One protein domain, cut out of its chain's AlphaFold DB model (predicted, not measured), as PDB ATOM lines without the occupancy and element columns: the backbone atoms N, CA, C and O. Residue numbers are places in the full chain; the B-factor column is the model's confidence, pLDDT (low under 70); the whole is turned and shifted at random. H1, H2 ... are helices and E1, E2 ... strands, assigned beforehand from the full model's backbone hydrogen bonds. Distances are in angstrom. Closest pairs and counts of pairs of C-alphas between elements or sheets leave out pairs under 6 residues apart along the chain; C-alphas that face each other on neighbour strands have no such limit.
ATOM      1  N   HIS A   3     114.700  81.267  89.955       92.19
ATOM      2  CA  HIS A   3     114.862  79.830  90.131       92.19
ATOM      3  C   HIS A   3     113.740  79.162  89.347       92.19
ATOM      4  O   HIS A   3     112.571  79.491  89.556       92.19
ATOM      5  N   TYR A   4     114.081  78.287  88.408       91.88
ATOM      6  CA  TYR A   4     113.084  77.584  87.612       91.88
ATOM      7  C   TYR A   4     113.536  76.157  87.322       91.88
ATOM      8  O   TYR A   4     114.724  75.876  87.177       91.88
ATOM      9  N   THR A   5     112.564  75.258  87.262       90.38
ATOM     10  CA  THR A   5     112.795  73.844  86.986       90.38
ATOM     11  C   THR A   5     112.390  73.568  85.549       90.38
ATOM     12  O   THR A   5     111.249  73.839  85.171       90.38
ATOM     13  N   ILE A   6     113.316  73.042  84.751       89.56
ATOM     14  CA  ILE A   6     113.002  72.527  83.418       89.56
ATOM     15  C   ILE A   6     112.782  71.028  83.555       89.56
ATOM     16  O   ILE A   6     113.571  70.324  84.191       89.56
ATOM     17  N   LYS A   7     111.691  70.551  82.966       86.44
ATOM     18  CA  LYS A   7     111.400  69.129  82.857       86.44
ATOM     19  C   LYS A   7     111.841  68.652  81.480       86.44
ATOM     20  O   LYS A   7     111.495  69.265  80.468       86.44
ATOM     21  N   PHE A   8     112.603  67.572  81.461       84.75
ATOM     22  CA  PHE A   8     113.045  66.898  80.251       84.75
ATOM     23  C   PHE A   8     112.382  65.530  80.172       84.75
ATOM     24  O   PHE A   8     112.248  64.829  81.182       84.75
ATOM     25  N   PHE A   9     111.978  65.153  78.965       82.94
ATOM     26  CA  PHE A   9     111.612  63.775  78.669       82.94
ATOM     27  C   PHE A   9     112.867  62.915  78.465       82.94
ATOM     28  O   PHE A   9     113.970  63.427  78.288       82.94
ATOM     29  N   GLU A  10     112.709  61.592  78.436       80.50
ATOM     30  CA  GLU A  10     113.817  60.643  78.209       80.50
ATOM     31  C   GLU A  10     114.518  60.813  76.856       80.50
ATOM     32  O   GLU A  10     115.674  60.445  76.699       80.50
ATOM     33  N   CYS A  11     113.825  61.423  75.900       79.75
ATOM     34  CA  CYS A  11     114.335  61.843  74.595       79.75
ATOM     35  C   CYS A  11     115.178  63.132  74.638       79.75
ATOM     36  O   CYS A  11     115.468  63.685  73.580       79.75
ATOM     37  N   ASP A  12     115.522  63.627  75.831       79.31
ATOM     38  CA  ASP A  12     116.328  64.828  76.096       79.31
ATOM     39  C   ASP A  12     115.759  66.156  75.551       79.31
ATOM     40  O   ASP A  12     116.438  67.182  75.584       79.31
ATOM     41  N   HIS A  13     114.494  66.205  75.110       81.19
ATOM     42  CA  HIS A  13     113.820  67.470  74.794       81.19
ATOM     43  C   HIS A  13     112.988  67.993  75.971       81.19
ATOM     44  O   HIS A  13     112.499  67.233  76.815       81.19
ATOM     45  N   LYS A  14     112.838  69.319  76.033       82.38
ATOM     46  CA  LYS A  14     112.075  70.008  77.081       82.38
ATOM     47  C   LYS A  14     110.588  69.716  76.928       82.38
ATOM     48  O   LYS A  14     110.089  69.678  75.810       82.38
ATOM     49  N   THR A  15     109.869  69.598  78.042       81.12
ATOM     50  CA  THR A  15     108.414  69.365  78.024       81.12
ATOM     51  C   THR A  15     107.615  70.449  77.304       81.12
ATOM     52  O   THR A  15     106.512  70.174  76.848       81.12
ATOM     53  N   ASP A  16     108.174  71.655  77.193       76.94
ATOM     54  CA  ASP A  16     107.526  72.808  76.560       76.94
ATOM     55  C   ASP A  16     107.952  73.005  75.090       76.94
ATOM     56  O   ASP A  16     107.419  73.886  74.414       76.94
ATOM     57  N   ASP A  17     108.922  72.227  74.585       78.56
ATOM     58  CA  ASP A  17     109.367  72.327  73.194       78.56
ATOM     59  C   ASP A  17     108.427  71.556  72.269       78.56
ATOM     60  O   ASP A  17     108.032  70.416  72.524       78.56
ATOM     61  N   ASN A  18     108.082  72.182  71.149       68.19
ATOM     62  CA  ASN A  18     107.218  71.566  70.156       68.19
ATOM     63  C   ASN A  18     107.971  70.383  69.523       68.19
ATOM     64  O   ASN A  18     109.012  70.569  68.898       68.19
ATOM     65  N   VAL A  19     107.435  69.167  69.655       68.25
ATOM     66  CA  VAL A  19     108.093  67.866  69.383       68.25
ATOM     67  C   VAL A  19     108.424  67.626  67.889       68.25
ATOM     68  O   VAL A  19     108.833  66.531  67.488       68.25
ATOM     69  N   LYS A  20     108.280  68.650  67.032       66.19
ATOM     70  CA  LYS A  20     108.652  68.642  65.609       66.19
ATOM     71  C   LYS A  20     110.175  68.546  65.469       66.19
ATOM     72  O   LYS A  20     110.858  69.545  65.282       66.19
ATOM     73  N   GLY A  21     110.690  67.324  65.569       67.12
ATOM     74  CA  GLY A  21     112.121  67.020  65.522       67.12
ATOM     75  C   GLY A  21     112.599  66.012  66.569       67.12
ATOM     76  O   GLY A  21     113.797  65.760  66.637       67.12
ATOM     77  N   CYS A  22     111.709  65.419  67.377       76.06
ATOM     78  CA  CYS A  22     112.117  64.389  68.332       76.06
ATOM     79  C   CYS A  22     112.733  63.180  67.609       76.06
ATOM     80  O   CYS A  22     112.083  62.517  66.801       76.06
ATOM     81  N   SER A  23     113.985  62.861  67.928       73.94
ATOM     82  CA  SER A  23     114.714  61.713  67.373       73.94
ATOM     83  C   SER A  23     114.005  60.379  67.647       73.94
ATOM     84  O   SER A  23     113.973  59.498  66.788       73.94
ATOM     85  N   LEU A  24     113.356  60.260  68.808       71.62
ATOM     86  CA  LEU A  24     112.569  59.094  69.215       71.62
ATOM     87  C   LEU A  24     111.240  58.958  68.455       71.62
ATOM     88  O   LEU A  24     110.764  57.835  68.267       71.62
ATOM     89  N   TRP A  25     110.671  60.060  67.949       75.12
ATOM     90  CA  TRP A  25     109.497  60.007  67.067       75.12
ATOM     91  C   TRP A  25     109.829  59.291  65.757       75.12
ATOM     92  O   TRP A  25     109.069  58.423  65.331       75.12
ATOM     93  N   GLY A  26     110.995  59.579  65.168       74.44
ATOM     94  CA  GLY A  26     111.449  58.921  63.940       74.44
ATOM     95  C   GLY A  26     111.658  57.409  64.086       74.44
ATOM     96  O   GLY A  26     111.536  56.685  63.105       74.44
ATOM     97  N   GLN A  27     111.935  56.926  65.302       78.00
ATOM     98  CA  GLN A  27     112.162  55.502  65.574       78.00
ATOM     99  C   GLN A  27     110.896  54.751  66.000       78.00
ATOM    100  O   GLN A  27     110.721  53.592  65.637       78.00
ATOM    101  N   THR A  28     110.024  55.382  66.789       78.06
ATOM    102  CA  THR A  28     108.894  54.689  67.437       78.06
ATOM    103  C   THR A  28     107.531  55.041  66.853       78.06
ATOM    104  O   THR A  28     106.563  54.330  67.112       78.06
ATOM    105  N   GLY A  29     107.419  56.144  66.103       78.62
ATOM    106  CA  GLY A  29     106.138  56.649  65.601       78.62
ATOM    107  C   GLY A  29     105.155  57.068  66.703       78.62
ATOM    108  O   GLY A  29     103.974  57.266  66.426       78.62
ATOM    109  N   THR A  30     105.611  57.190  67.957       71.00
ATOM    110  CA  THR A  30     104.806  57.622  69.112       71.00
ATOM    111  C   THR A  30     105.280  58.967  69.642       71.00
ATOM    112  O   THR A  30     106.459  59.143  69.942       71.00
ATOM    113  N   HIS A  31     104.368  59.941  69.691       70.00
ATOM    114  CA  HIS A  31     104.690  61.348  69.912       70.00
ATOM    115  C   HIS A  31     104.914  61.500  71.398       70.00
ATOM    116  O   HIS A  31     104.075  61.037  72.166       70.00
ATOM    117  N   CYS A  32     106.002  62.142  71.806       71.94
ATOM    118  CA  CYS A  32     106.311  62.413  73.210       71.94
ATOM    119  C   CYS A  32     105.406  63.521  73.780       71.94
ATOM    120  O   CYS A  32     105.864  64.390  74.508       71.94
ATOM    121  N   ASP A  33     104.126  63.523  73.402       74.50
ATOM    122  CA  ASP A  33     103.151  64.470  73.916       74.50
ATOM    123  C   ASP A  33     102.731  64.058  75.322       74.50
ATOM    124  O   ASP A  33     102.282  62.925  75.532       74.50
ATOM    125  N   ILE A  34     102.826  64.984  76.272       70.12
ATOM    126  CA  ILE A  34     102.356  64.750  77.640       70.12
ATOM    127  C   ILE A  34     100.830  64.602  77.678       70.12
ATOM    128  O   ILE A  34     100.292  63.897  78.538       70.12
ATOM    129  N   ASP A  35     100.152  65.215  76.705       75.06
ATOM    130  CA  ASP A  35      98.703  65.179  76.565       75.06
ATOM    131  C   ASP A  35      98.222  63.929  75.820       75.06
ATOM    132  O   ASP A  35      97.029  63.616  75.838       75.06
ATOM    133  N   ASN A  36      99.131  63.142  75.226       75.88
ATOM    134  CA  ASN A  36      98.767  61.868  74.624       75.88
ATOM    135  C   ASN A  36      98.507  60.823  75.730       75.88
ATOM    136  O   ASN A  36      99.437  60.388  76.425       75.88
ATOM    137  N   PRO A  37      97.261  60.335  75.887       75.06
ATOM    138  CA  PRO A  37      96.902  59.408  76.958       75.06
ATOM    139  C   PRO A  37      97.629  58.058  76.858       75.06
ATOM    140  O   PRO A  37      97.712  57.342  77.856       75.06
ATOM    141  N   VAL A  38      98.160  57.697  75.682       73.75
ATOM    142  CA  VAL A  38      98.967  56.483  75.478       73.75
ATOM    143  C   VAL A  38     100.335  56.620  76.147       73.75
ATOM    144  O   VAL A  38     100.797  55.680  76.790       73.75
ATOM    145  N   VAL A  39     100.955  57.798  76.059       70.88
ATOM    146  CA  VAL A  39     102.240  58.094  76.712       70.88
ATOM    147  C   VAL A  39     102.050  58.235  78.214       70.88
ATOM    148  O   VAL A  39     102.801  57.649  78.984       70.88
ATOM    149  N   ARG A  40     100.975  58.907  78.642       74.31
ATOM    150  CA  ARG A  40     100.641  59.093  80.061       74.31
ATOM    151  C   ARG A  40     100.383  57.780  80.818       74.31
ATOM    152  O   ARG A  40     100.507  57.743  82.039       74.31
ATOM    153  N   LYS A  41     100.014  56.703  80.113       76.94
ATOM    154  CA  LYS A  41      99.832  55.357  80.689       76.94
ATOM    155  C   LYS A  41     101.117  54.526  80.736       76.94
ATOM    156  O   LYS A  41     101.132  53.521  81.448       76.94
ATOM    157  N   ARG A  42     102.177  54.903  80.009       72.69
ATOM    158  CA  ARG A  42     103.474  54.225  80.126       72.69
ATOM    159  C   ARG A  42     104.083  54.587  81.479       72.69
ATOM    160  O   ARG A  42     104.311  55.756  81.767       72.69
ATOM    161  N   ARG A  43     104.342  53.570  82.306       63.44
ATOM    162  CA  ARG A  43     105.031  53.730  83.601       63.44
ATOM    163  C   ARG A  43     106.502  54.114  83.437       63.44
ATOM    164  O   ARG A  43     107.128  54.523  84.407       63.44
ATOM    165  N   ASP A  44     107.002  54.010  82.214       65.38
ATOM    166  CA  ASP A  44     108.420  54.095  81.897       65.38
ATOM    167  C   ASP A  44     108.819  55.497  81.429       65.38
ATOM    168  O   ASP A  44     109.966  55.703  81.094       65.38
ATOM    169  N   CYS A  45     107.903  56.474  81.384       66.25
ATOM    170  CA  CYS A  45     108.270  57.844  81.029       66.25
ATOM    171  C   CYS A  45     108.850  58.547  82.265       66.25
ATOM    172  O   CYS A  45     108.112  59.160  83.044       66.25
ATOM    173  N   SER A  46     110.164  58.427  82.490       73.62
ATOM    174  CA  SER A  46     110.825  59.164  83.566       73.62
ATOM    175  C   SER A  46     110.999  60.639  83.180       73.62
ATOM    176  O   SER A  46     111.587  60.990  82.158       73.62
ATOM    177  N   ILE A  47     110.446  61.538  83.999       81.62
ATOM    178  CA  ILE A  47     110.618  62.985  83.829       81.62
ATOM    179  C   ILE A  47     111.815  63.410  84.673       81.62
ATOM    180  O   ILE A  47     111.736  63.437  85.905       81.62
ATOM    181  N   ARG A  48     112.922  63.771  84.019       85.25
ATOM    182  CA  ARG A  48     114.074  64.369  84.702       85.25
ATOM    183  C   ARG A  48     113.787  65.848  84.941       85.25
ATOM    184  O   ARG A  48     113.390  66.567  84.028       85.25
ATOM    185  N   SER A  49     113.926  66.286  86.188       88.94
ATOM    186  CA  SER A  49     113.704  67.677  86.593       88.94
ATOM    187  C   SER A  49     115.030  68.267  87.049       88.94
ATOM    188  O   SER A  49     115.595  67.807  88.038       88.94
ATOM    189  N   GLU A  50     115.517  69.281  86.342       91.75
ATOM    190  CA  GLU A  50     116.759  69.975  86.683       91.75
ATOM    191  C   GLU A  50     116.441  71.405  87.130       91.75
ATOM    192  O   GLU A  50     115.653  72.114  86.496       91.75
ATOM    193  N   ASN A  51     117.026  71.819  88.257       91.69
ATOM    194  CA  ASN A  51     116.858  73.165  88.796       91.69
ATOM    195  C   ASN A  51     117.938  74.085  88.233       91.69
ATOM    196  O   ASN A  51     119.125  73.847  88.443       91.69
ATOM    197  N   PHE A  52     117.515  75.167  87.585       92.12
ATOM    198  CA  PHE A  52     118.405  76.181  87.039       92.12
ATOM    199  C   PHE A  52     118.255  77.503  87.790       92.12
ATOM    200  O   PHE A  52     117.156  77.935  88.158       92.12
ATOM    201  N   THR A  53     119.388  78.168  87.980       92.75
ATOM    202  CA  THR A  53     119.502  79.542  88.469       92.75
ATOM    203  C   THR A  53     119.903  80.447  87.315       92.75
ATOM    204  O   THR A  53     121.006  80.342  86.788       92.75
ATOM    205  N   GLY A  54     119.010  81.346  86.907       92.44
ATOM    206  CA  GLY A  54     119.261  82.231  85.769       92.44
ATOM    207  C   GLY A  54     118.020  83.013  85.341       92.44
ATOM    208  O   GLY A  54     117.008  83.012  86.049       92.44
ATOM    209  N   PRO A  55     118.064  83.727  84.209       90.81
ATOM    210  CA  PRO A  55     116.851  84.229  83.589       90.81
ATOM    211  C   PRO A  55     116.041  83.026  83.090       90.81
ATOM    212  O   PRO A  55     116.533  82.187  82.343       90.81
TER     213      PRO A  55
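What this domain is: This is residues 3 to 55 of the 358 residues of an uncharacterized protein of Paraphaeosphaeria sporulosa (UniProt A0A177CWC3). A twisted ribbon of two antiparallel strands, E1 and E2, makes one end of the model, and a head of loops with two short, separate helices, H1 and H2, makes the other. The 53 printed residues run E1, H1, H2, E2, a mixed class with 23 residues in named elements, under half. The whole is only just compact, close to loose, with a radius of gyration of the C-alphas of 12.0 A, and only just elongated, spanning 35 by 23 by 15 A.

Where its parts are: E1, residues 3 to 8, begins at C-alpha 3 (114.862, 79.830, 90.131) and is 16.4 A long. E2, residues 48 to 54, is 18.6 A long and ends at C-alpha 54 (119.261, 82.231, 85.769). H1 is residues 23 to 28, 9.1 A; H2 is residues 37 to 40.

How they stand to each other: E1 and E2 are antiparallel at 148 degrees, with N 8 and O 48 within hydrogen-bond range at 2.9 A. H1 and H2 are apart, as are E1 and H2, and H1 and E2. H1 has 1 of 2 O i to N i+4 pairs within range; H2 is too short for one, and its single O i to N i+3 pair is not within range.

The domain as a whole: The C-alphas farthest apart, of Gly 29 and Gly 54, are 35.1 A apart. The printed part has no cut. E1 to H1 is a long link. Residues 18 to 21 and 43 to 45 have pLDDT under 70.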